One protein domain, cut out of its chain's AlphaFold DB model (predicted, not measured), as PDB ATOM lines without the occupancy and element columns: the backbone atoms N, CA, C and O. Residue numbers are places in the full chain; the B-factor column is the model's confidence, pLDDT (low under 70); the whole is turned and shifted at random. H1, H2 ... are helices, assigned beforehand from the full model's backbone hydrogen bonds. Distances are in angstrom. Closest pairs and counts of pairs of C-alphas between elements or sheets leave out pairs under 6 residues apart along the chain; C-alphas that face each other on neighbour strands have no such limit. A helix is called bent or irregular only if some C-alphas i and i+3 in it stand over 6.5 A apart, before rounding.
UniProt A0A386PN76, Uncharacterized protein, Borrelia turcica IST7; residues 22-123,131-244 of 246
ATOM      1  N   GLU A  22      27.944  -1.564  12.047       97.06
ATOM      2  CA  GLU A  22      27.682  -2.721  12.908       97.06
ATOM      3  C   GLU A  22      26.333  -2.582  13.625       97.06
ATOM      4  O   GLU A  22      25.549  -3.520  13.668       97.06
ATOM      5  N   GLU A  23      26.022  -1.387  14.124       97.50
ATOM      6  CA  GLU A  23      24.731  -1.087  14.749       97.50
ATOM      7  C   GLU A  23      23.562  -1.187  13.761       97.50
ATOM      8  O   GLU A  23      22.509  -1.714  14.111       97.50
ATOM      9  N   ILE A  24      23.752  -0.762  12.506       97.12
ATOM     10  CA  ILE A  24      22.765  -0.988  11.438       97.12
ATOM     11  C   ILE A  24      22.573  -2.479  11.169       97.12
ATOM     12  O   ILE A  24      21.436  -2.927  11.065       97.12
ATOM     13  N   ALA A  25      23.661  -3.251  11.098       96.94
ATOM     14  CA  ALA A  25      23.577  -4.687  10.854       96.94
ATOM     15  C   ALA A  25      22.762  -5.409  11.943       96.94
ATOM     16  O   ALA A  25      22.014  -6.326  11.623       96.94
ATOM     17  N   LYS A  26      22.830  -4.959  13.206       97.62
ATOM     18  CA  LYS A  26      21.976  -5.483  14.290       97.62
ATOM     19  C   LYS A  26      20.488  -5.221  14.033       97.62
ATOM     20  O   LYS A  26      19.671  -6.114  14.224       97.62
ATOM     21  N   LEU A  27      20.134  -4.017  13.573       97.88
ATOM     22  CA  LEU A  27      18.749  -3.676  13.220       97.88
ATOM     23  C   LEU A  27      18.254  -4.499  12.022       97.88
ATOM     24  O   LEU A  27      17.136  -5.002  12.044       97.88
ATOM     25  N   GLU A  28      19.080  -4.666  10.991       96.69
ATOM     26  CA  GLU A  28      18.745  -5.472   9.811       96.69
ATOM     27  C   GLU A  28      18.595  -6.961  10.161       96.69
ATOM     28  O   GLU A  28      17.646  -7.604   9.714       96.69
ATOM     29  N   GLN A  29      19.477  -7.494  11.011       97.44
ATOM     30  CA  GLN A  29      19.385  -8.862  11.521       97.44
ATOM     31  C   GLN A  29      18.100  -9.078  12.323       97.44
ATOM     32  O   GLN A  29      17.435 -10.095  12.134       97.44
ATOM     33  N   PHE A  30      17.724  -8.125  13.180       97.75
ATOM     34  CA  PHE A  30      16.461  -8.189  13.913       97.75
ATOM     35  C   PHE A  30      15.266  -8.331  12.960       97.75
ATOM     36  O   PHE A  30      14.422  -9.200  13.174       97.75
ATOM     37  N   ILE A  31      15.217  -7.550  11.875       96.81
ATOM     38  CA  ILE A  31      14.150  -7.657  10.867       96.81
ATOM     39  C   ILE A  31      14.182  -9.000  10.130       96.81
ATOM     40  O   ILE A  31      13.126  -9.583   9.913       96.81
ATOM     41  N   ASP A  32      15.352  -9.522   9.753       96.81
ATOM     42  CA  ASP A  32      15.423 -10.810   9.045       96.81
ATOM     43  C   ASP A  32      14.990 -11.991   9.925       96.81
ATOM     44  O   ASP A  32      14.244 -12.858   9.469       96.81
ATOM     45  N   VAL A  33      15.398 -12.002  11.198       97.38
ATOM     46  CA  VAL A  33      14.996 -13.034  12.169       97.38
ATOM     47  C   VAL A  33      13.498 -12.967  12.473       97.38
ATOM     48  O   VAL A  33      12.869 -13.995  12.710       97.38
ATOM     49  N   THR A  34      12.912 -11.770  12.451       96.88
ATOM     50  CA  THR A  34      11.509 -11.548  12.823       96.88
ATOM     51  C   THR A  34      10.569 -11.337  11.630       96.88
ATOM     52  O   THR A  34       9.407 -10.984  11.817       96.88
ATOM     53  N   LYS A  35      11.018 -11.592  10.396       94.75
ATOM     54  CA  LYS A  35      10.227 -11.352   9.173       94.75
ATOM     55  C   LYS A  35       8.885 -12.087   9.129       94.75
ATOM     56  O   LYS A  35       7.939 -11.580   8.535       94.75
ATOM     57  N   ASP A  36       8.800 -13.244   9.785       96.06
ATOM     58  CA  ASP A  36       7.591 -14.073   9.838       96.06
ATOM     59  C   ASP A  36       6.722 -13.779  11.080       96.06
ATOM     60  O   ASP A  36       5.667 -14.389  11.266       96.06
ATOM     61  N   TYR A  37       7.132 -12.836  11.940       97.00
ATOM     62  CA  TYR A  37       6.435 -12.514  13.192       97.00
ATOM     63  C   TYR A  37       4.999 -12.042  12.938       97.00
ATOM     64  O   TYR A  37       4.071 -12.445  13.641       97.00
ATOM     65  N   GLU A  38       4.799 -11.216  11.906       94.19
ATOM     66  CA  GLU A  38       3.464 -10.769  11.509       94.19
ATOM     67  C   GLU A  38       2.603 -11.934  11.023       94.19
ATOM     68  O   GLU A  38       1.473 -12.083  11.485       94.19
ATOM     69  N   SER A  39       3.124 -12.773  10.121       94.25
ATOM     70  CA  SER A  39       2.365 -13.907   9.583       94.25
ATOM     71  C   SER A  39       1.928 -14.868  10.681       94.25
ATOM     72  O   SER A  39       0.765 -15.248  10.709       94.25
ATOM     73  N   VAL A  40       2.803 -15.172  11.646       95.88
ATOM     74  CA  VAL A  40       2.451 -16.033  12.784       95.88
ATOM     75  C   VAL A  40       1.329 -15.406  13.621       95.88
ATOM     76  O   VAL A  40       0.390 -16.099  14.005       95.88
ATOM     77  N   LEU A  41       1.367 -14.092  13.880       94.62
ATOM     78  CA  LEU A  41       0.277 -13.408  14.588       94.62
ATOM     79  C   LEU A  41      -1.041 -13.415  13.811       94.62
ATOM     80  O   LEU A  41      -2.103 -13.595  14.407       94.62
ATOM     81  N   VAL A  42      -0.978 -13.210  12.497       92.25
ATOM     82  CA  VAL A  42      -2.148 -13.234  11.615       92.25
ATOM     83  C   VAL A  42      -2.758 -14.633  11.560       92.25
ATOM     84  O   VAL A  42      -3.981 -14.752  11.618       92.25
ATOM     85  N   ASP A  43      -1.939 -15.681  11.518       93.31
ATOM     86  CA  ASP A  43      -2.398 -17.071  11.548       93.31
ATOM     87  C   ASP A  43      -3.083 -17.390  12.885       93.31
ATOM     88  O   ASP A  43      -4.226 -17.851  12.895       93.31
ATOM     89  N   ILE A  44      -2.467 -17.020  14.019       93.69
ATOM     90  CA  ILE A  44      -3.092 -17.125  15.350       93.69
ATOM     91  C   ILE A  44      -4.443 -16.394  15.379       93.69
ATOM     92  O   ILE A  44      -5.431 -16.925  15.884       93.69
ATOM     93  N   TYR A  45      -4.509 -15.172  14.850       92.19
ATOM     94  CA  TYR A  45      -5.755 -14.418  14.818       92.19
ATOM     95  C   TYR A  45      -6.824 -15.133  13.989       92.19
ATOM     96  O   TYR A  45      -7.922 -15.382  14.487       92.19
ATOM     97  N   ASN A  46      -6.514 -15.468  12.737       91.44
ATOM     98  CA  ASN A  46      -7.472 -16.040  11.795       91.44
ATOM     99  C   ASN A  46      -8.022 -17.382  12.278       91.44
ATOM    100  O   ASN A  46      -9.226 -17.623  12.157       91.44
ATOM    101  N   ASP A  47      -7.168 -18.218  12.867       91.75
ATOM    102  CA  ASP A  47      -7.551 -19.550  13.322       91.75
ATOM    103  C   ASP A  47      -8.471 -19.512  14.553       91.75
ATOM    104  O   ASP A  47      -9.347 -20.369  14.684       91.75
ATOM    105  N   TYR A  48      -8.333 -18.512  15.438       91.06
ATOM    106  CA  TYR A  48      -8.968 -18.540  16.767       91.06
ATOM    107  C   TYR A  48      -9.873 -17.338  17.092       91.06
ATOM    108  O   TYR A  48     -10.596 -17.356  18.097       91.06
ATOM    109  N   ILE A  49      -9.931 -16.296  16.251       91.56
ATOM    110  CA  ILE A  49     -10.822 -15.144  16.482       91.56
ATOM    111  C   ILE A  49     -12.305 -15.539  16.455       91.56
ATOM    112  O   ILE A  49     -13.123 -14.965  17.183       91.56
ATOM    113  N   GLY A  50     -12.661 -16.550  15.656       89.06
ATOM    114  CA  GLY A  50     -14.009 -17.114  15.615       89.06
ATOM    115  C   GLY A  50     -14.427 -17.701  16.965       89.06
ATOM    116  O   GLY A  50     -15.508 -17.380  17.464       89.06
ATOM    117  N   ASP A  51     -13.545 -18.484  17.591       90.31
ATOM    118  CA  ASP A  51     -13.776 -19.068  18.914       90.31
ATOM    119  C   ASP A  51     -13.897 -17.981  19.989       90.31
ATOM    120  O   ASP A  51     -14.844 -17.993  20.780       90.31
ATOM    121  N   TYR A  52     -13.005 -16.985  19.977       90.50
ATOM    122  CA  TYR A  52     -13.097 -15.820  20.864       90.50
ATOM    123  C   TYR A  52     -14.451 -15.100  20.742       90.50
ATOM    124  O   TYR A  52     -15.130 -14.859  21.747       90.50
ATOM    125  N   ASN A  53     -14.876 -14.781  19.516       89.00
ATOM    126  CA  ASN A  53     -16.125 -14.064  19.259       89.00
ATOM    127  C   ASN A  53     -17.357 -14.879  19.669       89.00
ATOM    128  O   ASN A  53     -18.316 -14.320  20.218       89.00
ATOM    129  N   ALA A  54     -17.331 -16.193  19.443       87.62
ATOM    130  CA  ALA A  54     -18.397 -17.084  19.867       87.62
ATOM    131  C   ALA A  54     -18.484 -17.146  21.396       87.62
ATOM    132  O   ALA A  54     -19.552 -16.902  21.963       87.62
ATOM    133  N   ILE A  55     -17.360 -17.366  22.086       86.19
ATOM    134  CA  ILE A  55     -17.324 -17.371  23.552       86.19
ATOM    135  C   ILE A  55     -17.861 -16.047  24.095       86.19
ATOM    136  O   ILE A  55     -18.764 -16.058  24.930       86.19
ATOM    137  N   LYS A  56     -17.377 -14.903  23.598       85.88
ATOM    138  CA  LYS A  56     -17.834 -13.571  24.025       85.88
ATOM    139  C   LYS A  56     -19.343 -13.383  23.844       85.88
ATOM    140  O   LYS A  56     -20.014 -12.950  24.779       85.88
ATOM    141  N   THR A  57     -19.884 -13.755  22.684       83.62
ATOM    142  CA  THR A  57     -21.325 -13.690  22.383       83.62
ATOM    143  C   THR A  57     -22.146 -14.510  23.376       83.62
ATOM    144  O   THR A  57     -23.131 -14.022  23.937       83.62
ATOM    145  N   TYR A  58     -21.719 -15.743  23.649       74.62
ATOM    146  CA  TYR A  58     -22.474 -16.678  24.480       74.62
ATOM    147  C   TYR A  58     -22.165 -16.571  25.979       74.62
ATOM    148  O   TYR A  58     -22.775 -17.295  26.766       74.62
ATOM    149  N   SER A  59     -21.270 -15.677  26.409       68.69
ATOM    150  CA  SER A  59     -20.893 -15.502  27.824       68.69
ATOM    151  C   SER A  59     -21.737 -14.469  28.581       68.69
ATOM    152  O   SER A  59     -21.567 -14.310  29.785       68.69
ATOM    153  N   ASN A  60     -22.693 -13.803  27.926       64.56
ATOM    154  CA  ASN A  60     -23.576 -12.796  28.541       64.56
ATOM    155  C   ASN A  60     -24.745 -13.381  29.362       64.56
ATOM    156  O   ASN A  60     -25.708 -12.678  29.663       64.56
ATOM    157  N   CYS A  61     -24.694 -14.663  29.719       60.94
ATOM    158  CA  CYS A  61     -25.773 -15.355  30.415       60.94
ATOM    159  C   CYS A  61     -25.256 -15.972  31.722       60.94
ATOM    160  O   CYS A  61     -24.383 -16.841  31.703       60.94
ATOM    161  N   ASN A  62     -25.825 -15.535  32.849       54.34
ATOM    162  CA  ASN A  62     -25.531 -16.041  34.190       54.34
ATOM    163  C   ASN A  62     -26.739 -16.838  34.714       54.34
ATOM    164  O   ASN A  62     -27.705 -16.244  35.184       54.34
ATOM    165  N   GLY A  63     -26.703 -18.173  34.635       51.00
ATOM    166  CA  GLY A  63     -27.656 -19.047  35.337       51.00
ATOM    167  C   GLY A  63     -27.983 -20.378  34.649       51.00
ATOM    168  O   GLY A  63     -27.559 -20.650  33.527       51.00
ATOM    169  N   ASN A  64     -28.803 -21.192  35.324       47.84
ATOM    170  CA  ASN A  64     -29.198 -22.546  34.903       47.84
ATOM    171  C   ASN A  64     -30.033 -22.598  33.603       47.84
ATOM    172  O   ASN A  64     -30.272 -23.679  33.070       47.84
ATOM    173  N   SER A  65     -30.487 -21.454  33.078       51.47
ATOM    174  CA  SER A  65     -31.251 -21.347  31.826       51.47
ATOM    175  C   SER A  65     -30.383 -21.087  30.587       51.47
ATOM    176  O   SER A  65     -30.914 -20.930  29.488       51.47
ATOM    177  N   CYS A  66     -29.055 -21.045  30.726       59.88
ATOM    178  CA  CYS A  66     -28.161 -20.786  29.602       59.88
ATOM    179  C   CYS A  66     -27.998 -22.036  28.721       59.88
ATOM    180  O   CYS A  66     -27.057 -22.816  28.888       59.88
ATOM    181  N   LEU A  67     -28.896 -22.175  27.742       60.56
ATOM    182  CA  LEU A  67     -28.935 -23.238  26.721       60.56
ATOM    183  C   LEU A  67     -27.673 -23.332  25.834       60.56
ATOM    184  O   LEU A  67     -27.562 -24.253  25.040       60.56
ATOM    185  N   TRP A  68     -26.721 -22.404  25.972       69.62
ATOM    186  CA  TRP A  68     -25.517 -22.281  25.137       69.62
ATOM    187  C   TRP A  68     -24.224 -22.724  25.842       69.62
ATOM    188  O   TRP A  68     -23.136 -22.271  25.493       69.62
ATOM    189  N   SER A  69     -24.334 -23.543  26.891       68.06
ATOM    190  CA  SER A  69     -23.176 -24.087  27.621       68.06
ATOM    191  C   SER A  69     -22.299 -24.964  26.735       68.06
ATOM    192  O   SER A  69     -21.099 -24.712  26.666       68.06
ATOM    193  N   ASP A  70     -22.916 -25.880  25.994       71.69
ATOM    194  CA  ASP A  70     -22.224 -26.814  25.100       71.69
ATOM    195  C   ASP A  70     -21.440 -26.076  23.999       71.69
ATOM    196  O   ASP A  70     -20.287 -26.394  23.722       71.69
ATOM    197  N   VAL A  71     -22.013 -25.000  23.443       76.44
ATOM    198  CA  VAL A  71     -21.347 -24.162  22.427       76.44
ATOM    199  C   VAL A  71     -20.092 -23.491  22.995       76.44
ATOM    200  O   VAL A  71     -19.044 -23.483  22.356       76.44
ATOM    201  N   ARG A  72     -20.155 -22.943  24.217       76.44
ATOM    202  CA  ARG A  72     -18.970 -22.338  24.853       76.44
ATOM    203  C   ARG A  72     -17.878 -23.369  25.119       76.44
ATOM    204  O   ARG A  72     -16.707 -23.046  24.953       76.44
ATOM    205  N   GLU A  73     -18.246 -24.571  25.545       75.94
ATOM    206  CA  GLU A  73     -17.291 -25.650  25.802       75.94
ATOM    207  C   GLU A  73     -16.583 -26.103  24.523       75.94
ATOM    208  O   GLU A  73     -15.366 -26.285  24.540       75.94
ATOM    209  N   GLU A  74     -17.307 -26.215  23.410       82.56
ATOM    210  CA  GLU A  74     -16.725 -26.557  22.112       82.56
ATOM    211  C   GLU A  74     -15.651 -25.537  21.696       82.56
ATOM    212  O   GLU A  74     -14.526 -25.912  21.366       82.56
ATOM    213  N   HIS A  75     -15.958 -24.240  21.780       85.88
ATOM    214  CA  HIS A  75     -15.012 -23.175  21.429       85.88
ATOM    215  C   HIS A  75     -13.832 -23.070  22.411       85.88
ATOM    216  O   HIS A  75     -12.693 -22.868  21.996       85.88
ATOM    217  N   VAL A  76     -14.061 -23.274  23.714       83.25
ATOM    218  CA  VAL A  76     -12.967 -23.374  24.696       83.25
ATOM    219  C   VAL A  76     -12.082 -24.585  24.402       83.25
ATOM    220  O   VAL A  76     -10.862 -24.495  24.513       83.25
ATOM    221  N   SER A  77     -12.666 -25.714  24.001       82.56
ATOM    222  CA  SER A  77     -11.912 -26.915  23.641       82.56
ATOM    223  C   SER A  77     -11.047 -26.678  22.406       82.56
ATOM    224  O   SER A  77      -9.898 -27.105  22.398       82.56
ATOM    225  N   ARG A  78     -11.530 -25.928  21.407       84.19
ATOM    226  CA  ARG A  78     -10.709 -25.516  20.255       84.19
ATOM    227  C   ARG A  78      -9.505 -24.666  20.663       84.19
ATOM    228  O   ARG A  78      -8.393 -24.968  20.239       84.19
ATOM    229  N   LEU A  79      -9.689 -23.707  21.576       82.50
ATOM    230  CA  LEU A  79      -8.575 -22.935  22.151       82.50
ATOM    231  C   LEU A  79      -7.576 -23.807  22.941       82.50
ATOM    232  O   LEU A  79      -6.400 -23.462  23.015       82.50
ATOM    233  N   LYS A  80      -8.022 -24.927  23.533       76.69
ATOM    234  CA  LYS A  80      -7.177 -25.861  24.310       76.69
ATOM    235  C   LYS A  80      -6.438 -26.901  23.464       76.69
ATOM    236  O   LYS A  80      -5.366 -27.340  23.863       76.69
ATOM    237  N   VAL A  81      -7.040 -27.357  22.366       66.81
ATOM    238  CA  VAL A  81      -6.541 -28.480  21.546       66.81
ATOM    239  C   VAL A  81      -5.572 -28.007  20.453       66.81
ATOM    240  O   VAL A  81      -4.854 -28.818  19.875       66.81
ATOM    241  N   GLY A  82      -5.530 -26.704  20.183       65.75
ATOM    242  CA  GLY A  82      -4.659 -26.114  19.176       65.75
ATOM    243  C   GLY A  82      -3.187 -25.978  19.580       65.75
ATOM    244  O   GLY A  82      -2.826 -26.013  20.757       65.75
ATOM    245  N   ASN A  83      -2.341 -25.698  18.587       82.06
ATOM    246  CA  ASN A  83      -0.912 -25.401  18.761       82.06
ATOM    247  C   ASN A  83      -0.654 -23.959  19.242       82.06
ATOM    248  O   ASN A  83       0.443 -23.435  19.101       82.06
ATOM    249  N   LEU A  84      -1.648 -23.286  19.824       87.75
ATOM    250  CA  LEU A  84      -1.598 -21.847  20.091       87.75
ATOM    251  C   LEU A  84      -0.446 -21.432  21.024       87.75
ATOM    252  O   LEU A  84       0.201 -20.409  20.814       87.75
ATOM    253  N   ILE A  85      -0.170 -22.242  22.049       90.50
ATOM    254  CA  ILE A  85       0.968 -22.018  22.954       90.50
ATOM    255  C   ILE A  85       2.300 -22.173  22.210       90.50
ATOM    256  O   ILE A  85       3.240 -21.431  22.486       90.50
ATOM    257  N   GLU A  86       2.384 -23.117  21.272       92.25
ATOM    258  CA  GLU A  86       3.569 -23.325  20.442       92.25
ATOM    259  C   GLU A  86       3.776 -22.144  19.488       92.25
ATOM    260  O   GLU A  86       4.871 -21.594  19.450       92.25
ATOM    261  N   GLU A  87       2.725 -21.675  18.807       94.69
ATOM    262  CA  GLU A  87       2.801 -20.506  17.919       94.69
ATOM    263  C   GLU A  87       3.227 -19.236  18.674       94.69
ATOM    264  O   GLU A  87       4.135 -18.528  18.237       94.69
ATOM    265  N   TYR A  88       2.675 -18.975  19.865       95.56
ATOM    266  CA  TYR A  88       3.157 -17.869  20.700       95.56
ATOM    267  C   TYR A  88       4.604 -18.059  21.179       95.56
ATOM    268  O   TYR A  88       5.338 -17.081  21.325       95.56
ATOM    269  N   SER A  89       5.035 -19.299  21.415       95.38
ATOM    270  CA  SER A  89       6.423 -19.585  21.797       95.38
ATOM    271  C   SER A  89       7.397 -19.302  20.650       95.38
ATOM    272  O   SER A  89       8.486 -18.794  20.909       95.38
ATOM    273  N   LYS A  90       6.996 -19.524  19.389       97.31
ATOM    274  CA  LYS A  90       7.797 -19.127  18.216       97.31
ATOM    275  C   LYS A  90       8.034 -17.618  18.179       97.31
ATOM    276  O   LYS A  90       9.146 -17.183  17.897       97.31
ATOM    277  N   LEU A  91       7.026 -16.808  18.523       97.94
ATOM    278  CA  LEU A  91       7.191 -15.352  18.620       97.94
ATOM    279  C   LEU A  91       8.238 -14.972  19.678       97.94
ATOM    280  O   LEU A  91       9.087 -14.120  19.427       97.94
ATOM    281  N   VAL A  92       8.215 -15.622  20.847       98.00
ATOM    282  CA  VAL A  92       9.236 -15.423  21.892       98.00
ATOM    283  C   VAL A  92      10.630 -15.772  21.367       98.00
ATOM    284  O   VAL A  92      11.555 -14.978  21.538       98.00
ATOM    285  N   GLU A  93      10.770 -16.917  20.699       97.94
ATOM    286  CA  GLU A  93      12.040 -17.385  20.135       97.94
ATOM    287  C   GLU A  93      12.610 -16.404  19.102       97.94
ATOM    288  O   GLU A  93      13.803 -16.093  19.149       97.94
ATOM    289  N   MET A  94      11.770 -15.850  18.221       98.12
ATOM    290  CA  MET A  94      12.185 -14.830  17.251       98.12
ATOM    291  C   MET A  94      12.764 -13.590  17.949       98.12
ATOM    292  O   MET A  94      13.822 -13.101  17.554       98.12
ATOM    293  N   LEU A  95      12.120 -13.099  19.016       98.12
ATOM    294  CA  LEU A  95      12.603 -11.923  19.754       98.12
ATOM    295  C   LEU A  95      13.906 -12.202  20.514       98.12
ATOM    296  O   LEU A  95      14.783 -11.342  20.551       98.12
ATOM    297  N   GLN A  96      14.043 -13.389  21.110       97.38
ATOM    298  CA  GLN A  96      15.264 -13.795  21.817       97.38
ATOM    299  C   GLN A  96      16.437 -14.028  20.860       97.38
ATOM    300  O   GLN A  96      17.579 -13.737  21.198       97.38
ATOM    301  N   THR A  97      16.162 -14.543  19.662       96.56
ATOM    302  CA  THR A  97      17.181 -14.785  18.632       96.56
ATOM    303  C   THR A  97      17.606 -13.488  17.948       96.56
ATOM    304  O   THR A  97      18.766 -13.332  17.575       96.56
ATOM    305  N   GLY A  98      16.675 -12.547  17.774       94.12
ATOM    306  CA  GLY A  98      16.935 -11.273  17.106       94.12
ATOM    307  C   GLY A  98      17.739 -10.280  17.946       94.12
ATOM    308  O   GLY A  98      18.241  -9.303  17.392       94.12
ATOM    309  N   ILE A  99      17.844 -10.491  19.264       96.12
ATOM    310  CA  ILE A  99      18.511  -9.566  20.183       96.12
ATOM    311  C   ILE A  99      19.257 -10.333  21.281       96.12
ATOM    312  O   ILE A  99      18.654 -10.970  22.145       96.12
ATOM    313  N   ASP A 100      20.581 -10.182  21.311       90.94
ATOM    314  CA  ASP A 100      21.426 -10.792  22.337       90.94
ATOM    315  C   ASP A 100      21.014 -10.372  23.756       90.94
ATOM    316  O   ASP A 100      20.873  -9.187  24.065       90.94
ATOM    317  N   ASN A 101      20.904 -11.354  24.657       91.31
ATOM    318  CA  ASN A 101      20.550 -11.169  26.072       91.31
ATOM    319  C   ASN A 101      19.185 -10.499  26.321       91.31
ATOM    320  O   ASN A 101      18.938 -10.006  27.425       91.31
ATOM    321  N   TYR A 102      18.285 -10.501  25.337       95.69
ATOM    322  CA  TYR A 102      16.923 -10.020  25.510       95.69
ATOM    323  C   TYR A 102      15.970 -11.158  25.882       95.69
ATOM    324  O   TYR A 102      15.982 -12.230  25.282       95.69
ATOM    325  N   THR A 103      15.091 -10.899  26.850       96.81
ATOM    326  CA  THR A 103      14.020 -11.821  27.240       96.81
ATOM    327  C   THR A 103      12.697 -11.055  27.268       96.81
ATOM    328  O   THR A 103      12.542 -10.170  28.117       96.81
ATOM    329  N   PRO A 104      11.716 -11.384  26.404       97.31
ATOM    330  CA  PRO A 104      10.415 -10.715  26.372       97.31
ATOM    331  C   PRO A 104       9.519 -11.195  27.529       97.31
ATOM    332  O   PRO A 104       8.504 -11.861  27.328       97.31
ATOM    333  N   GLN A 105       9.894 -10.868  28.771       97.75
ATOM    334  CA  GLN A 105       9.260 -11.410  29.979       97.75
ATOM    335  C   GLN A 105       7.754 -11.125  30.044       97.75
ATOM    336  O   GLN A 105       6.991 -11.959  30.525       97.75
ATOM    337  N   THR A 106       7.303  -9.972  29.541       96.88
ATOM    338  CA  THR A 106       5.875  -9.625  29.484       96.88
ATOM    339  C   THR A 106       5.085 -10.607  28.616       96.88
ATOM    340  O   THR A 106       4.015 -11.053  29.030       96.88
ATOM    341  N   LEU A 107       5.623 -10.989  27.450       98.00
ATOM    342  CA  LEU A 107       5.002 -11.978  26.569       98.00
ATOM    343  C   LEU A 107       5.022 -13.368  27.201       98.00
ATOM    344  O   LEU A 107       3.976 -14.004  27.274       98.00
ATOM    345  N   ILE A 108       6.172 -13.792  27.735       98.06
ATOM    346  CA  ILE A 108       6.321 -15.080  28.430       98.06
ATOM    347  C   ILE A 108       5.289 -15.202  29.558       98.06
ATOM    348  O   ILE A 108       4.523 -16.161  29.596       98.06
ATOM    349  N   ASN A 109       5.180 -14.185  30.416       97.12
ATOM    350  CA  ASN A 109       4.210 -14.168  31.511       97.12
ATOM    351  C   ASN A 109       2.758 -14.226  31.012       97.12
ATOM    352  O   ASN A 109       1.910 -14.836  31.662       97.12
ATOM    353  N   SER A 110       2.448 -13.577  29.884       96.50
ATOM    354  CA  SER A 110       1.107 -13.637  29.294       96.50
ATOM    355  C   SER A 110       0.789 -15.030  28.761       96.50
ATOM    356  O   SER A 110      -0.311 -15.524  28.993       96.50
ATOM    357  N   ILE A 111       1.751 -15.679  28.100       95.50
ATOM    358  CA  ILE A 111       1.621 -17.055  27.609       95.50
ATOM    359  C   ILE A 111       1.440 -18.019  28.782       95.50
ATOM    360  O   ILE A 111       0.542 -18.857  28.742       95.50
ATOM    361  N   ASP A 112       2.233 -17.877  29.845       93.69
ATOM    362  CA  ASP A 112       2.118 -18.707  31.046       93.69
ATOM    363  C   ASP A 112       0.756 -18.529  31.718       93.69
ATOM    364  O   ASP A 112       0.092 -19.512  32.045       93.69
ATOM    365  N   LYS A 113       0.288 -17.284  31.861       91.88
ATOM    366  CA  LYS A 113      -1.051 -17.009  32.387       91.88
ATOM    367  C   LYS A 113      -2.131 -17.644  31.515       91.88
ATOM    368  O   LYS A 113      -3.014 -18.317  32.041       91.88
ATOM    369  N   PHE A 114      -2.046 -17.471  30.200       91.75
ATOM    370  CA  PHE A 114      -2.999 -18.063  29.270       91.75
ATOM    371  C   PHE A 114      -2.987 -19.597  29.344       91.75
ATOM    372  O   PHE A 114      -4.041 -20.227  29.400       91.75
ATOM    373  N   LYS A 115      -1.807 -20.210  29.458       90.31
ATOM    374  CA  LYS A 115      -1.642 -21.650  29.680       90.31
ATOM    375  C   LYS A 115      -2.290 -22.114  30.985       90.31
ATOM    376  O   LYS A 115      -2.913 -23.171  30.991       90.31
ATOM    377  N   GLU A 116      -2.164 -21.360  32.077       88.00
ATOM    378  CA  GLU A 116      -2.866 -21.669  33.329       88.00
ATOM    379  C   GLU A 116      -4.387 -21.517  33.187       88.00
ATOM    380  O   GLU A 116      -5.127 -22.399  33.624       88.00
ATOM    381  N   ASP A 117      -4.866 -20.471  32.507       87.06
ATOM    382  CA  ASP A 117      -6.297 -20.277  32.242       87.06
ATOM    383  C   ASP A 117      -6.875 -21.459  31.432       87.06
ATOM    384  O   ASP A 117      -7.970 -21.947  31.729       87.06
ATOM    385  N   LEU A 118      -6.114 -22.003  30.473       83.62
ATOM    386  CA  LEU A 118      -6.485 -23.203  29.713       83.62
ATOM    387  C   LEU A 118      -6.552 -24.478  30.570       83.62
ATOM    388  O   LEU A 118      -7.300 -25.400  30.227       83.62
ATOM    389  N   LYS A 119      -5.832 -24.565  31.696       80.12
ATOM    390  CA  LYS A 119      -5.945 -25.709  32.621       80.12
ATOM    391  C   LYS A 119      -7.222 -25.680  33.450       80.12
ATOM    392  O   LYS A 119      -7.583 -26.714  34.005       80.12
ATOM    393  N   GLY A 120      -7.910 -24.539  33.527       66.88
ATOM    394  CA  GLY A 120      -9.186 -24.439  34.224       66.88
ATOM    395  C   GLY A 120     -10.162 -25.508  33.726       66.88
ATOM    396  O   GLY A 120     -10.552 -25.513  32.553       66.88
ATOM    397  N   GLU A 121     -10.543 -26.436  34.603       59.72
ATOM    398  CA  GLU A 121     -11.650 -27.353  34.345       59.72
ATOM    399  C   GLU A 121     -12.947 -26.539  34.324       59.72
ATOM    400  O   GLU A 121     -13.155 -25.666  35.166       59.72
ATOM    401  N   LEU A 122     -13.831 -26.803  33.361       56.62
ATOM    402  CA  LEU A 122     -15.189 -26.269  33.409       56.62
ATOM    403  C   LEU A 122     -15.956 -27.122  34.431       56.62
ATOM    404  O   LEU A 122     -16.238 -28.283  34.134       56.62
ATOM    405  N   PRO A 123     -16.283 -26.619  35.638       45.59
ATOM    406  CA  PRO A 123     -17.007 -27.424  36.605       45.59
ATOM    407  C   PRO A 123     -18.378 -27.786  36.032       45.59
ATOM    408  O   PRO A 123     -19.136 -26.935  35.551       45.59
ATOM    409  N   ARG A 131     -25.044 -33.325  34.193       47.59
ATOM    410  CA  ARG A 131     -23.883 -32.445  34.337       47.59
ATOM    411  C   ARG A 131     -23.705 -31.554  33.097       47.59
ATOM    412  O   ARG A 131     -23.387 -32.059  32.028       47.59
ATOM    413  N   ARG A 132     -23.904 -30.238  33.242       51.09
ATOM    414  CA  ARG A 132     -23.662 -29.231  32.194       51.09
ATOM    415  C   ARG A 132     -22.494 -28.314  32.574       51.09
ATOM    416  O   ARG A 132     -22.416 -27.905  33.736       51.09
ATOM    417  N   PRO A 133     -21.613 -27.939  31.635       50.25
ATOM    418  CA  PRO A 133     -20.526 -26.998  31.896       50.25
ATOM    419  C   PRO A 133     -21.101 -25.600  32.149       50.25
ATOM    420  O   PRO A 133     -21.579 -24.918  31.238       50.25
ATOM    421  N   HIS A 134     -21.090 -25.145  33.401       55.59
ATOM    422  CA  HIS A 134     -21.807 -23.926  33.795       55.59
ATOM    423  C   HIS A 134     -20.872 -22.798  34.245       55.59
ATOM    424  O   HIS A 134     -21.200 -22.046  35.158       55.59
ATOM    425  N   ASN A 135     -19.739 -22.569  33.581       65.00
ATOM    426  CA  ASN A 135     -18.973 -21.365  33.905       65.00
ATOM    427  C   ASN A 135     -18.639 -20.497  32.695       65.00
ATOM    428  O   ASN A 135     -17.531 -20.515  32.167       65.00
ATOM    429  N   ALA A 136     -19.625 -19.681  32.300       70.81
ATOM    430  CA  ALA A 136     -19.440 -18.581  31.359       70.81
ATOM    431  C   ALA A 136     -18.286 -17.650  31.775       70.81
ATOM    432  O   ALA A 136     -17.617 -17.115  30.901       70.81
ATOM    433  N   SER A 137     -17.992 -17.512  33.078       76.56
ATOM    434  CA  SER A 137     -16.842 -16.730  33.544       76.56
ATOM    435  C   SER A 137     -15.508 -17.383  33.190       76.56
ATOM    436  O   SER A 137     -14.596 -16.668  32.810       76.56
ATOM    437  N   ILE A 138     -15.373 -18.712  33.282       78.75
ATOM    438  CA  ILE A 138     -14.120 -19.397  32.908       78.75
ATOM    439  C   ILE A 138     -13.900 -19.296  31.402       78.75
ATOM    440  O   ILE A 138     -12.822 -18.900  30.971       78.75
ATOM    441  N   ALA A 139     -14.931 -19.590  30.603       80.94
ATOM    442  CA  ALA A 139     -14.846 -19.457  29.150       80.94
ATOM    443  C   ALA A 139     -14.472 -18.020  28.750       80.94
ATOM    444  O   ALA A 139     -13.549 -17.811  27.965       80.94
ATOM    445  N   ARG A 140     -15.132 -17.028  29.359       83.88
ATOM    446  CA  ARG A 140     -14.818 -15.613  29.169       83.88
ATOM    447  C   ARG A 140     -13.378 -15.275  29.549       83.88
ATOM    448  O   ARG A 140     -12.712 -14.624  28.758       83.88
ATOM    449  N   ASN A 141     -12.893 -15.736  30.701       86.56
ATOM    450  CA  ASN A 141     -11.519 -15.488  31.137       86.56
ATOM    451  C   ASN A 141     -10.504 -16.068  30.143       86.56
ATOM    452  O   ASN A 141      -9.558 -15.379  29.782       86.56
ATOM    453  N   ILE A 142     -10.728 -17.290  29.645       88.31
ATOM    454  CA  ILE A 142      -9.869 -17.919  28.627       88.31
ATOM    455  C   ILE A 142      -9.858 -17.082  27.341       88.31
ATOM    456  O   ILE A 142      -8.790 -16.785  26.810       88.31
ATOM    457  N   ALA A 143     -11.029 -16.661  26.858       89.56
ATOM    458  CA  ALA A 143     -11.148 -15.840  25.655       89.56
ATOM    459  C   ALA A 143     -10.479 -14.460  25.819       89.56
ATOM    460  O   ALA A 143      -9.770 -13.998  24.927       89.56
ATOM    461  N   GLU A 144     -10.666 -13.807  26.969       91.25
ATOM    462  CA  GLU A 144     -10.005 -12.539  27.296       91.25
ATOM    463  C   GLU A 144      -8.482 -12.710  27.401       91.25
ATOM    464  O   GLU A 144      -7.737 -11.865  26.908       91.25
ATOM    465  N   SER A 145      -8.010 -13.817  27.975       92.94
ATOM    466  CA  SER A 145      -6.586 -14.142  28.118       92.94
ATOM    467  C   SER A 145      -5.912 -14.428  26.769       92.94
ATOM    468  O   SER A 145      -4.828 -13.902  26.501       92.94
ATOM    469  N   TYR A 146      -6.595 -15.145  25.868       93.19
ATOM    470  CA  TYR A 146      -6.193 -15.308  24.464       93.19
ATOM    471  C   TYR A 146      -5.991 -13.948  23.780       93.19
ATOM    472  O   TYR A 146      -4.902 -13.646  23.287       93.19
ATOM    473  N   TYR A 147      -7.024 -13.103  23.797       93.19
ATOM    474  CA  TYR A 147      -7.008 -11.825  23.086       93.19
ATOM    475  C   TYR A 147      -5.993 -10.842  23.689       93.19
ATOM    476  O   TYR A 147      -5.316 -10.102  22.975       93.19
ATOM    477  N   ASN A 148      -5.835 -10.854  25.016       94.75
ATOM    478  CA  ASN A 148      -4.828 -10.055  25.700       94.75
ATOM    479  C   ASN A 148      -3.398 -10.502  25.358       94.75
ATOM    480  O   ASN A 148      -2.532  -9.652  25.168       94.75
ATOM    481  N   THR A 149      -3.153 -11.810  25.234       95.88
ATOM    482  CA  THR A 149      -1.836 -12.339  24.834       95.88
ATOM    483  C   THR A 149      -1.464 -11.884  23.427       95.88
ATOM    484  O   THR A 149      -0.335 -11.451  23.213       95.88
ATOM    485  N   MET A 150      -2.426 -11.853  22.501       95.31
ATOM    486  CA  MET A 150      -2.221 -11.300  21.160       95.31
ATOM    487  C   MET A 150      -1.830  -9.814  21.201       95.31
ATOM    488  O   MET A 150      -0.825  -9.429  20.608       95.31
ATOM    489  N   LYS A 151      -2.553  -8.975  21.962       95.88
ATOM    490  CA  LYS A 151      -2.183  -7.556  22.143       95.88
ATOM    491  C   LYS A 151      -0.776  -7.400  22.727       95.88
ATOM    492  O   LYS A 151      -0.002  -6.568  22.256       95.88
ATOM    493  N   ILE A 152      -0.440  -8.212  23.733       97.12
ATOM    494  CA  ILE A 152       0.882  -8.204  24.367       97.12
ATOM    495  C   ILE A 152       1.971  -8.630  23.385       97.12
ATOM    496  O   ILE A 152       3.058  -8.057  23.418       97.12
ATOM    497  N   ALA A 153       1.709  -9.589  22.498       97.31
ATOM    498  CA  ALA A 153       2.664 -10.010  21.482       97.31
ATOM    499  C   ALA A 153       2.994  -8.871  20.503       97.31
ATOM    500  O   ALA A 153       4.169  -8.665  20.194       97.31
ATOM    501  N   VAL A 154       2.005  -8.067  20.095       97.31
ATOM    502  CA  VAL A 154       2.244  -6.862  19.276       97.31
ATOM    503  C   VAL A 154       3.119  -5.860  20.030       97.31
ATOM    504  O   VAL A 154       4.138  -5.405  19.514       97.31
ATOM    505  N   THR A 155       2.778  -5.537  21.281       97.56
ATOM    506  CA  THR A 155       3.569  -4.571  22.061       97.56
ATOM    507  C   THR A 155       4.949  -5.102  22.445       97.56
ATOM    508  O   THR A 155       5.868  -4.312  22.607       97.56
ATOM    509  N   SER A 156       5.125  -6.421  22.551       98.00
ATOM    510  CA  SER A 156       6.423  -7.035  22.860       98.00
ATOM    511  C   SER A 156       7.393  -6.944  21.688       98.00
ATOM    512  O   SER A 156       8.577  -6.734  21.913       98.00
ATOM    513  N   TYR A 157       6.901  -7.014  20.447       98.12
ATOM    514  CA  TYR A 157       7.716  -6.730  19.263       98.12
ATOM    515  C   TYR A 157       8.245  -5.289  19.278       98.12
ATOM    516  O   TYR A 157       9.426  -5.035  19.047       98.12
ATOM    517  N   VAL A 158       7.374  -4.341  19.633       98.19
ATOM    518  CA  VAL A 158       7.727  -2.924  19.786       98.19
ATOM    519  C   VAL A 158       8.725  -2.708  20.924       98.19
ATOM    520  O   VAL A 158       9.693  -1.970  20.755       98.19
ATOM    521  N   ASP A 159       8.516  -3.352  22.072       98.38
ATOM    522  CA  ASP A 159       9.414  -3.258  23.227       98.38
ATOM    523  C   ASP A 159      10.788  -3.874  22.934       98.38
ATOM    524  O   ASP A 159      11.805  -3.331  23.359       98.38
ATOM    525  N   ALA A 160      10.833  -4.975  22.180       98.50
ATOM    526  CA  ALA A 160      12.073  -5.583  21.710       98.50
ATOM    527  C   ALA A 160      12.836  -4.631  20.783       98.50
ATOM    528  O   ALA A 160      14.018  -4.368  20.999       98.50
ATOM    529  N   PHE A 161      12.145  -4.041  19.805       98.50
ATOM    530  CA  PHE A 161      12.736  -3.045  18.918       98.50
ATOM    531  C   PHE A 161      13.275  -1.828  19.690       98.50
ATOM    532  O   PHE A 161      14.416  -1.416  19.483       98.50
ATOM    533  N   ALA A 162      12.495  -1.291  20.632       98.38
ATOM    534  CA  ALA A 162      12.918  -0.176  21.475       98.38
ATOM    535  C   ALA A 162      14.132  -0.522  22.345       98.38
ATOM    536  O   ALA A 162      15.068   0.273  22.441       98.38
ATOM    537  N   TYR A 163      14.152  -1.724  22.927       98.44
ATOM    538  CA  TYR A 163      15.302  -2.217  23.674       98.44
ATOM    539  C   TYR A 163      16.547  -2.290  22.787       98.44
ATOM    540  O   TYR A 163      17.576  -1.729  23.157       98.44
ATOM    541  N   LEU A 164      16.461  -2.900  21.602       98.44
ATOM    542  CA  LEU A 164      17.589  -2.977  20.672       98.44
ATOM    543  C   LEU A 164      18.128  -1.586  20.328       98.44
ATOM    544  O   LEU A 164      19.332  -1.354  20.440       98.44
ATOM    545  N   VAL A 165      17.248  -0.645  19.973       98.25
ATOM    546  CA  VAL A 165      17.645   0.731  19.653       98.25
ATOM    547  C   VAL A 165      18.332   1.419  20.836       98.25
ATOM    548  O   VAL A 165      19.316   2.126  20.632       98.25
ATOM    549  N   SER A 166      17.882   1.174  22.070       97.88
ATOM    550  CA  SER A 166      18.499   1.757  23.272       97.88
ATOM    551  C   SER A 166      19.950   1.312  23.508       97.88
ATOM    552  O   SER A 166      20.687   1.962  24.247       97.88
ATOM    553  N   THR A 167      20.379   0.212  22.878       97.44
ATOM    554  CA  THR A 167      21.772  -0.265  22.938       97.44
ATOM    555  C   THR A 167      22.693   0.413  21.922       97.44
ATOM    556  O   THR A 167      23.899   0.163  21.929       97.44
ATOM    557  N   LEU A 168      22.137   1.244  21.037       97.12
ATOM    558  CA  LEU A 168      22.871   1.936  19.987       97.12
ATOM    559  C   LEU A 168      23.384   3.296  20.477       97.12
ATOM    560  O   LEU A 168      22.955   3.847  21.485       97.12
ATOM    561  N   SER A 169      24.298   3.872  19.711       97.06
ATOM    562  CA  SER A 169      25.029   5.088  20.056       97.06
ATOM    563  C   SER A 169      24.251   6.396  19.847       97.06
ATOM    564  O   SER A 169      24.729   7.444  20.282       97.06
ATOM    565  N   SER A 170      23.066   6.368  19.217       97.56
ATOM    566  CA  SER A 170      22.249   7.569  18.976       97.56
ATOM    567  C   SER A 170      21.142   7.750  20.027       97.56
ATOM    568  O   SER A 170      20.136   7.029  19.996       97.56
ATOM    569  N   PRO A 171      21.265   8.748  20.924       97.00
ATOM    570  CA  PRO A 171      20.204   9.074  21.874       97.00
ATOM    571  C   PRO A 171      18.949   9.607  21.172       97.00
ATOM    572  O   PRO A 171      17.841   9.275  21.577       97.00
ATOM    573  N   GLU A 172      19.091  10.352  20.071       97.56
ATOM    574  CA  GLU A 172      17.943  10.897  19.336       97.56
ATOM    575  C   GLU A 172      17.101   9.777  18.706       97.56
ATOM    576  O   GLU A 172      15.868   9.828  18.716       97.56
ATOM    577  N   LEU A 173      17.762   8.730  18.193       97.56
ATOM    578  CA  LEU A 173      17.086   7.536  17.690       97.56
ATOM    579  C   LEU A 173      16.364   6.781  18.813       97.56
ATOM    580  O   LEU A 173      15.249   6.298  18.602       97.56
ATOM    581  N   THR A 174      16.963   6.725  20.002       98.19
ATOM    582  CA  THR A 174      16.341   6.135  21.196       98.19
ATOM    583  C   THR A 174      15.071   6.894  21.579       98.19
ATOM    584  O   THR A 174      14.002   6.294  21.634       98.19
ATOM    585  N   GLU A 175      15.135   8.219  21.712       97.69
ATOM    586  CA  GLU A 175      13.976   9.061  22.049       97.69
ATOM    587  C   GLU A 175      12.847   8.972  21.008       97.69
ATOM    588  O   GLU A 175      11.653   8.921  21.341       97.69
ATOM    589  N   ALA A 176      13.199   8.952  19.717       98.00
ATOM    590  CA  ALA A 176      12.228   8.773  18.644       98.00
ATOM    591  C   ALA A 176      11.557   7.393  18.718       98.00
ATOM    592  O   ALA A 176      10.345   7.287  18.519       98.00
ATOM    593  N   THR A 177      12.322   6.357  19.063       98.56
ATOM    594  CA  THR A 177      11.814   4.991  19.208       98.56
ATOM    595  C   THR A 177      10.933   4.835  20.442       98.56
ATOM    596  O   THR A 177       9.882   4.209  20.355       98.56
ATOM    597  N   GLU A 178      11.268   5.462  21.568       98.19
ATOM    598  CA  GLU A 178      10.412   5.494  22.760       98.19
ATOM    599  C   GLU A 178       9.078   6.210  22.493       98.19
ATOM    600  O   GLU A 178       8.010   5.753  22.920       98.19
ATOM    601  N   SER A 179       9.123   7.310  21.733       97.62
ATOM    602  CA  SER A 179       7.923   8.030  21.287       97.62
ATOM    603  C   SER A 179       7.038   7.132  20.414       97.62
ATOM    604  O   SER A 179       5.831   7.031  20.644       97.62
ATOM    605  N   PHE A 180       7.643   6.442  19.442       98.50
ATOM    606  CA  PHE A 180       6.969   5.460  18.592       98.50
ATOM    607  C   PHE A 180       6.386   4.300  19.407       98.50
ATOM    608  O   PHE A 180       5.237   3.909  19.195       98.50
ATOM    609  N   ALA A 181       7.132   3.776  20.380       98.44
ATOM    610  CA  ALA A 181       6.691   2.672  21.222       98.44
ATOM    611  C   ALA A 181       5.487   3.059  22.087       98.44
ATOM    612  O   ALA A 181       4.518   2.306  22.202       98.44
ATOM    613  N   THR A 182       5.508   4.270  22.641       98.31
ATOM    614  CA  THR A 182       4.388   4.830  23.402       98.31
ATOM    615  C   THR A 182       3.146   4.979  22.525       98.31
ATOM    616  O   THR A 182       2.065   4.524  22.903       98.31
ATOM    617  N   ALA A 183       3.297   5.557  21.330       98.12
ATOM    618  CA  ALA A 183       2.194   5.725  20.388       98.12
ATOM    619  C   ALA A 183       1.629   4.369  19.921       98.12
ATOM    620  O   ALA A 183       0.413   4.192  19.885       98.12
ATOM    621  N   SER A 184       2.497   3.383  19.673       98.25
ATOM    622  CA  SER A 184       2.113   2.012  19.313       98.25
ATOM    623  C   SER A 184       1.262   1.355  20.400       98.25
ATOM    624  O   SER A 184       0.223   0.775  20.101       98.25
ATOM    625  N   LYS A 185       1.644   1.482  21.679       97.62
ATOM    626  CA  LYS A 185       0.872   0.933  22.808       97.62
ATOM    627  C   LYS A 185      -0.515   1.563  22.914       97.62
ATOM    628  O   LYS A 185      -1.497   0.851  23.108       97.62
ATOM    629  N   VAL A 186      -0.612   2.882  22.737       97.44
ATOM    630  CA  VAL A 186      -1.908   3.582  22.687       97.44
ATOM    631  C   VAL A 186      -2.741   3.094  21.500       97.44
ATOM    632  O   VAL A 186      -3.944   2.876  21.643       97.44
ATOM    633  N   PHE A 187      -2.115   2.885  20.344       97.12
ATOM    634  CA  PHE A 187      -2.803   2.421  19.146       97.12
ATOM    635  C   PHE A 187      -3.337   0.989  19.302       97.12
ATOM    636  O   PHE A 187      -4.520   0.756  19.054       97.12
ATOM    637  N   VAL A 188      -2.525   0.061  19.825       96.81
ATOM    638  CA  VAL A 188      -2.946  -1.308  20.184       96.81
ATOM    639  C   VAL A 188      -4.053  -1.295  21.234       96.81
ATOM    640  O   VAL A 188      -4.972  -2.107  21.173       96.81
ATOM    641  N   GLU A 189      -4.022  -0.375  22.199       94.88
ATOM    642  CA  GLU A 189      -5.091  -0.292  23.196       94.88
ATOM    643  C   GLU A 189      -6.437   0.059  22.558       94.88
ATOM    644  O   GLU A 189      -7.444  -0.587  22.849       94.88
ATOM    645  N   LYS A 190      -6.449   1.036  21.643       94.12
ATOM    646  CA  LYS A 190      -7.678   1.515  21.002       94.12
ATOM    647  C   LYS A 190      -8.158   0.637  19.838       94.12
ATOM    648  O   LYS A 190      -9.357   0.608  19.568       94.12
ATOM    649  N   ARG A 191      -7.252  -0.045  19.126       91.81
ATOM    650  CA  ARG A 191      -7.564  -0.824  17.910       91.81
ATOM    651  C   ARG A 191      -7.298  -2.326  18.018       91.81
ATOM    652  O   ARG A 191      -7.727  -3.061  17.138       91.81
ATOM    653  N   GLY A 192      -6.684  -2.796  19.100       88.50
ATOM    654  CA  GLY A 192      -6.418  -4.216  19.317       88.50
ATOM    655  C   GLY A 192      -5.476  -4.801  18.269       88.50
ATOM    656  O   GLY A 192      -4.485  -4.176  17.896       88.50
ATOM    657  N   ASP A 193      -5.814  -5.993  17.788       80.69
ATOM    658  CA  ASP A 193      -5.100  -6.713  16.728       80.69
ATOM    659  C   ASP A 193      -5.063  -5.968  15.393       80.69
ATOM    660  O   ASP A 193      -4.098  -6.120  14.645       80.69
ATOM    661  N   ALA A 194      -6.036  -5.097  15.115       85.44
ATOM    662  CA  ALA A 194      -6.053  -4.315  13.882       85.44
ATOM    663  C   ALA A 194      -4.829  -3.381  13.756       85.44
ATOM    664  O   ALA A 194      -4.438  -3.024  12.649       85.44
ATOM    665  N   ALA A 195      -4.180  -3.021  14.872       90.81
ATOM    666  CA  ALA A 195      -2.953  -2.222  14.868       90.81
ATOM    667  C   ALA A 195      -1.695  -3.010  14.443       90.81
ATOM    668  O   ALA A 195      -0.673  -2.393  14.141       90.81
ATOM    669  N   THR A 196      -1.754  -4.349  14.414       92.25
ATOM    670  CA  THR A 196      -0.592  -5.236  14.203       92.25
ATOM    671  C   THR A 196       0.142  -4.912  12.909       92.25
ATOM    672  O   THR A 196       1.323  -4.569  12.951       92.25
ATOM    673  N   HIS A 197      -0.566  -4.951  11.775       93.50
ATOM    674  CA  HIS A 197       0.045  -4.740  10.462       93.50
ATOM    675  C   HIS A 197       0.732  -3.373  10.379       93.50
ATOM    676  O   HIS A 197       1.903  -3.280  10.028       93.50
ATOM    677  N   ALA A 198       0.041  -2.307  10.790       95.31
ATOM    678  CA  ALA A 198       0.568  -0.946  10.737       95.31
ATOM    679  C   ALA A 198       1.859  -0.761  11.556       95.31
ATOM    680  O   ALA A 198       2.781  -0.077  11.110       95.31
ATOM    681  N   ILE A 199       1.940  -1.369  12.741       97.38
ATOM    682  CA  ILE A 199       3.102  -1.246  13.630       97.38
ATOM    683  C   ILE A 199       4.292  -2.043  13.090       97.38
ATOM    684  O   ILE A 199       5.389  -1.492  12.963       97.38
ATOM    685  N   LEU A 200       4.086  -3.324  12.766       96.12
ATOM    686  CA  LEU A 200       5.158  -4.215  12.311       96.12
ATOM    687  C   LEU A 200       5.693  -3.753  10.952       96.12
ATOM    688  O   LEU A 200       6.902  -3.559  10.802       96.12
ATOM    689  N   TYR A 201       4.796  -3.452  10.009       94.94
ATOM    690  CA  TYR A 201       5.162  -2.891   8.710       94.94
ATOM    691  C   TYR A 201       5.857  -1.530   8.843       94.94
ATOM    692  O   TYR A 201       6.789  -1.236   8.092       94.94
ATOM    693  N   GLY A 202       5.447  -0.702   9.810       96.44
ATOM    694  CA  GLY A 202       6.106   0.564  10.124       96.44
ATOM    695  C   GLY A 202       7.573   0.369  10.507       96.44
ATOM    696  O   GLY A 202       8.450   0.967   9.881       96.44
ATOM    697  N   ILE A 203       7.855  -0.515  11.471       97.44
ATOM    698  CA  ILE A 203       9.225  -0.850  11.895       97.44
ATOM    699  C   ILE A 203      10.042  -1.399  10.716       97.44
ATOM    700  O   ILE A 203      11.148  -0.916  10.460       97.44
ATOM    701  N   MET A 204       9.490  -2.352   9.958       94.38
ATOM    702  CA  MET A 204      10.159  -2.910   8.776       94.38
ATOM    703  C   MET A 204      10.496  -1.817   7.755       94.38
ATOM    704  O   MET A 204      11.637  -1.732   7.308       94.38
ATOM    705  N   THR A 205       9.537  -0.939   7.448       94.62
ATOM    706  CA  THR A 205       9.706   0.176   6.505       94.62
ATOM    707  C   THR A 205      10.801   1.135   6.951       94.62
ATOM    708  O   THR A 205      11.594   1.586   6.124       94.62
ATOM    709  N   ILE A 206      10.863   1.449   8.246       96.12
ATOM    710  CA  ILE A 206      11.899   2.316   8.806       96.12
ATOM    711  C   ILE A 206      13.271   1.696   8.566       96.12
ATOM    712  O   ILE A 206      14.123   2.330   7.942       96.12
ATOM    713  N   ILE A 207      13.477   0.445   8.981       95.88
ATOM    714  CA  ILE A 207      14.791  -0.197   8.890       95.88
ATOM    715  C   ILE A 207      15.206  -0.444   7.438       95.88
ATOM    716  O   ILE A 207      16.335  -0.109   7.064       95.88
ATOM    717  N   SER A 208      14.286  -0.928   6.600       92.19
ATOM    718  CA  SER A 208      14.541  -1.229   5.187       92.19
ATOM    719  C   SER A 208      14.548   0.006   4.280       92.19
ATOM    720  O   SER A 208      14.794  -0.135   3.084       92.19
ATOM    721  N   GLN A 209      14.252   1.199   4.812       92.06
ATOM    722  CA  GLN A 209      14.078   2.437   4.037       92.06
ATOM    723  C   GLN A 209      13.030   2.287   2.919       92.06
ATOM    724  O   GLN A 209      13.247   2.676   1.770       92.06
ATOM    725  N   GLY A 210      11.901   1.661   3.259       92.12
ATOM    726  CA  GLY A 210      10.756   1.506   2.367       92.12
ATOM    727  C   GLY A 210       9.961   2.804   2.175       92.12
ATOM    728  O   GLY A 210      10.366   3.888   2.585       92.12
ATOM    729  N   SER A 211       8.779   2.694   1.562       95.44
ATOM    730  CA  SER A 211       7.894   3.848   1.354       95.44
ATOM    731  C   SER A 211       7.266   4.317   2.672       95.44
ATOM    732  O   SER A 211       6.306   3.705   3.149       95.44
ATOM    733  N   LEU A 212       7.766   5.431   3.225       95.38
ATOM    734  CA  LEU A 212       7.185   6.087   4.405       95.38
ATOM    735  C   LEU A 212       5.700   6.408   4.193       95.38
ATOM    736  O   LEU A 212       4.884   6.129   5.067       95.38
ATOM    737  N   ILE A 213       5.350   6.928   3.011       96.12
ATOM    738  CA  ILE A 213       3.964   7.261   2.656       96.12
ATOM    739  C   ILE A 213       3.073   6.025   2.796       96.12
ATOM    740  O   ILE A 213       2.010   6.110   3.401       96.12
ATOM    741  N   ASN A 214       3.518   4.860   2.311       95.81
ATOM    742  CA  ASN A 214       2.727   3.635   2.429       95.81
ATOM    743  C   ASN A 214       2.551   3.219   3.895       95.81
ATOM    744  O   ASN A 214       1.446   2.854   4.283       95.81
ATOM    745  N   ALA A 215       3.609   3.285   4.712       96.00
ATOM    746  CA  ALA A 215       3.521   2.929   6.129       96.00
ATOM    747  C   ALA A 215       2.560   3.851   6.901       96.00
ATOM    748  O   ALA A 215       1.730   3.371   7.671       96.00
ATOM    749  N   GLN A 216       2.621   5.159   6.644       96.44
ATOM    750  CA  GLN A 216       1.699   6.138   7.225       96.44
ATOM    751  C   GLN A 216       0.260   5.900   6.758       96.44
ATOM    752  O   GLN A 216      -0.635   5.757   7.591       96.44
ATOM    753  N   SER A 217       0.041   5.715   5.452       95.88
ATOM    754  CA  SER A 217      -1.288   5.428   4.902       95.88
ATOM    755  C   SER A 217      -1.907   4.151   5.475       95.88
ATOM    756  O   SER A 217      -3.089   4.154   5.803       95.88
ATOM    757  N   ILE A 218      -1.130   3.074   5.654       94.56
ATOM    758  CA  ILE A 218      -1.617   1.831   6.280       94.56
ATOM    759  C   ILE A 218      -2.132   2.102   7.696       94.56
ATOM    760  O   ILE A 218      -3.185   1.590   8.072       94.56
ATOM    761  N   SER A 219      -1.426   2.917   8.485       94.25
ATOM    762  CA  SER A 219      -1.914   3.282   9.815       94.25
ATOM    763  C   SER A 219      -3.181   4.140   9.755       94.25
ATOM    764  O   SER A 219      -4.148   3.852  10.457       94.25
ATOM    765  N   GLU A 220      -3.232   5.131   8.867       95.12
ATOM    766  CA  GLU A 220      -4.350   6.073   8.716       95.12
ATOM    767  C   GLU A 220      -5.650   5.400   8.245       95.12
ATOM    768  O   GLU A 220      -6.741   5.878   8.560       95.12
ATOM    769  N   MET A 221      -5.571   4.236   7.587       94.12
ATOM    770  CA  MET A 221      -6.748   3.418   7.248       94.12
ATOM    771  C   MET A 221      -7.594   3.036   8.472       94.12
ATOM    772  O   MET A 221      -8.783   2.744   8.335       94.12
ATOM    773  N   PHE A 222      -7.016   3.077   9.676       91.50
ATOM    774  CA  PHE A 222      -7.718   2.820  10.931       91.50
ATOM    775  C   PHE A 222      -8.354   4.080  11.544       91.50
ATOM    776  O   PHE A 222      -8.753   4.063  12.711       91.50
ATOM    777  N   GLY A 223      -8.511   5.158  10.771       92.88
ATOM    778  CA  GLY A 223      -9.194   6.388  11.171       92.88
ATOM    779  C   GLY A 223      -8.401   7.202  12.190       92.88
ATOM    780  O   GLY A 223      -7.176   7.127  12.234       92.88
ATOM    781  N   LYS A 224      -9.106   7.950  13.046       95.31
ATOM    782  CA  LYS A 224      -8.512   8.923  13.980       95.31
ATOM    783  C   LYS A 224      -7.338   8.366  14.797       95.31
ATOM    784  O   LYS A 224      -6.332   9.036  14.968       95.31
ATOM    785  N   GLU A 225      -7.451   7.149  15.317       96.06
ATOM    786  CA  GLU A 225      -6.383   6.526  16.106       96.06
ATOM    787  C   GLU A 225      -5.140   6.198  15.273       96.06
ATOM    788  O   GLU A 225      -4.026   6.267  15.783       96.06
ATOM    789  N   GLY A 226      -5.338   5.858  14.000       95.62
ATOM    790  CA  GLY A 226      -4.273   5.659  13.029       95.62
ATOM    791  C   GLY A 226      -3.602   6.968  12.624       95.62
ATOM    792  O   GLY A 226      -2.380   7.055  12.618       95.62
ATOM    793  N   GLU A 227      -4.398   8.011  12.381       96.25
ATOM    794  CA  GLU A 227      -3.923   9.380  12.129       96.25
ATOM    795  C   GLU A 227      -3.127   9.944  13.320       96.25
ATOM    796  O   GLU A 227      -2.140  10.646  13.126       96.25
ATOM    797  N   GLU A 228      -3.510   9.619  14.559       96.44
ATOM    798  CA  GLU A 228      -2.757   9.981  15.771       96.44
ATOM    799  C   GLU A 228      -1.418   9.221  15.881       96.44
ATOM    800  O   GLU A 228      -0.449   9.751  16.428       96.44
ATOM    801  N   PHE A 229      -1.348   7.987  15.371       97.56
ATOM    802  CA  PHE A 229      -0.146   7.146  15.400       97.56
ATOM    803  C   PHE A 229       0.840   7.463  14.261       97.56
ATOM    804  O   PHE A 229       2.051   7.514  14.500       97.56
ATOM    805  N   SER A 230       0.334   7.728  13.051       97.12
ATOM    806  CA  SER A 230       1.092   7.975  11.812       97.12
ATOM    807  C   SER A 230       2.276   8.952  11.963       97.12
ATOM    808  O   SER A 230       3.376   8.646  11.480       97.12
ATOM    809  N   PRO A 231       2.159  10.083  12.694       96.50
ATOM    810  CA  PRO A 231       3.270  11.010  12.874       96.50
ATOM    811  C   PRO A 231       4.489  10.405  13.577       96.50
ATOM    812  O   PRO A 231       5.612  10.856  13.342       96.50
ATOM    813  N   SER A 232       4.291   9.397  14.432       97.56
ATOM    814  CA  SER A 232       5.390   8.723  15.128       97.56
ATOM    815  C   SER A 232       6.227   7.845  14.189       97.56
ATOM    816  O   SER A 232       7.447   7.793  14.353       97.56
ATOM    817  N   ILE A 233       5.606   7.252  13.156       97.81
ATOM    818  CA  ILE A 233       6.300   6.531  12.076       97.81
ATOM    819  C   ILE A 233       7.220   7.506  11.337       97.81
ATOM    820  O   ILE A 233       8.410   7.239  11.190       97.81
ATOM    821  N   GLY A 234       6.684   8.659  10.920       96.56
ATOM    822  CA  GLY A 234       7.444   9.681  10.199       96.56
ATOM    823  C   GLY A 234       8.632  10.208  11.001       96.56
ATOM    824  O   GLY A 234       9.757  10.205  10.499       96.56
ATOM    825  N   LYS A 235       8.418  10.576  12.272       96.69
ATOM    826  CA  LYS A 235       9.500  11.050  13.151       96.69
ATOM    827  C   LYS A 235      10.629  10.020  13.247       96.69
ATOM    828  O   LYS A 235      11.787  10.362  13.020       96.69
ATOM    829  N   LEU A 236      10.298   8.768  13.558       98.00
ATOM    830  CA  LEU A 236      11.290   7.706  13.699       98.00
ATOM    831  C   LEU A 236      12.001   7.403  12.370       98.00
ATOM    832  O   LEU A 236      13.223   7.265  12.354       98.00
ATOM    833  N   TYR A 237      11.271   7.381  11.251       97.44
ATOM    834  CA  TYR A 237      11.834   7.182   9.916       97.44
ATOM    835  C   TYR A 237      12.911   8.219   9.583       97.44
ATOM    836  O   TYR A 237      14.016   7.862   9.170       97.44
ATOM    837  N   TYR A 238      12.610   9.504   9.788       96.50
ATOM    838  CA  TYR A 238      13.548  10.580   9.479       96.50
ATOM    839  C   TYR A 238      14.756  10.594  10.415       96.50
ATOM    840  O   TYR A 238      15.877  10.781   9.938       96.50
ATOM    841  N   VAL A 239      14.563  10.337  11.713       97.31
ATOM    842  CA  VAL A 239      15.676  10.234  12.668       97.31
ATOM    843  C   VAL A 239      16.579   9.046  12.329       97.31
ATOM    844  O   VAL A 239      17.793   9.211  12.270       97.31
ATOM    845  N   TYR A 240      16.019   7.876  12.011       97.31
ATOM    846  CA  TYR A 240      16.812   6.721  11.581       97.31
ATOM    847  C   TYR A 240      17.566   6.992  10.272       97.31
ATOM    848  O   TYR A 240      18.768   6.753  10.184       97.31
ATOM    849  N   LYS A 241      16.908   7.575   9.263       95.75
ATOM    850  CA  LYS A 241      17.563   7.980   8.006       95.75
ATOM    851  C   LYS A 241      18.723   8.949   8.267       95.75
ATOM    852  O   LYS A 241      19.784   8.822   7.656       95.75
ATOM    853  N   ALA A 242      18.544   9.887   9.197       95.62
ATOM    854  CA  ALA A 242      19.570  10.841   9.602       95.62
ATOM    855  C   ALA A 242      20.679  10.224  10.470       95.62
ATOM    856  O   ALA A 242      21.791  10.751  10.446       95.62
ATOM    857  N   SER A 243      20.448   9.115  11.177       96.06
ATOM    858  CA  SER A 243      21.467   8.448  12.000       96.06
ATOM    859  C   SER A 243      22.384   7.517  11.200       96.06
ATOM    860  O   SER A 243      23.464   7.175  11.679       96.06
ATOM    861  N   LYS A 244      22.038   7.141   9.960       93.19
ATOM    862  CA  LYS A 244      22.899   6.268   9.138       93.19
ATOM    863  C   LYS A 244      24.273   6.908   8.854       93.19
ATOM    864  O   LYS A 244      24.336   8.119   8.586       93.19
TER     865      LYS A 244
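Overview. This is residues 22 to 123 and 131 to 244 of the 246 residues of an uncharacterized protein of Borrelia turcica IST7 (UniProt A0A386PN76). This is an elongated bundle of mostly aligned helices, with long H6 running through its middle. H4 and H5 pack along one side of H6; on another side H7 folds back sharply on itself, H8 and H9 cover its arms, and H2b and H3 make a small hairpin packed on residues 136 to 147 of H6. The 216 printed residues hold nine named helices, H1 to H9 in order, and no named strand; the class is all helix, and the bundle is H1, H2a, H4, H5, H6, H7a, H7b and H9. The whole is compact, with a radius of gyration of the C-alphas of 19.3 A and spans of 66 by 37 by 22 A.

Arrangement. Start at H1, residues 22 to 33, which touches H4, residues 84 to 98, through residues 29 to 33 alone; the closest C-alphas are Phe 30 and Gly 98, 4.5 A. Next comes H2, residues 37 to 58, assigned as one helix by its hydrogen bonds but bent, C-alphas 47 and 50 being 7.3 A apart; its arms H2a, 37 to 47, and H2b, 50 to 58, stand at a steep tilt of 48 degrees. H2a touches H4, closest at C-alphas Tyr 37 and Leu 91, 6.2 A. H2b forms a hairpin with H3, residues 69 to 81, closest at C-alphas Asp 51 and His 75, 5.0 A. H5, residues 105 to 119, touches H6, residues 136 to 166, opposite ways at a shallow tilt of 16 degrees, closest at C-alphas Phe 114 and Ser 145, 5.4 A. H7, residues 171 to 208, is one helix by its hydrogen bonds but bent, C-alphas 190 and 193 being 9.6 A apart; its arms H7a, 171 to 190, and H7b, 193 to 208, run opposite ways at a shallow tilt of 20 degrees. H6 and H7a form a hairpin, closest at C-alphas Ser 166 and Thr 174, 5.3 A. H8, residues 212 to 220, forms a hairpin with H7b, closest at C-alphas Ala 198 and Ser 219, 5.0 A. H9, residues 224 to 243, touches H7a, closest at C-alphas Phe 180 and Ser 232, 5.0 A, and is apart from H6. Every O i to N i+4 pair is within hydrogen-bond range in H1, H2a, H2b, H3, H4, H5, H6, H7a and H8; H7b has 10 of 12 and H9 13 of 16.

Along the chain. Find C-alpha 22 at (27.682, -2.721, 12.908), where H1 begins. H6 runs 43.8 A from C-alpha 136 at (-19.440, -18.581, 31.359), with a kink of 26 degrees near residue 153. H7a measures 28.9 A and H7b 23.4 A; H7b is irregular, C-alphas 194 and 197 being 7.0 A apart. H9 runs 30.0 A to C-alpha 243 at (21.467, 8.448, 12.000) and is only just irregular, C-alphas 228 and 231 being 6.8 A apart.

Size, cuts and confidence. The C-alphas farthest apart, Arg 131 and Ala 242, are 66.1 A apart. Residues 124 to 130 are not printed, and C-alphas 123 and 131 are 8.8 A apart across this cut. Of the links printed whole, none is long. Model confidence is under 70 at residues 59 to 69, 81 to 82, 120 to 123 and 131 to 135.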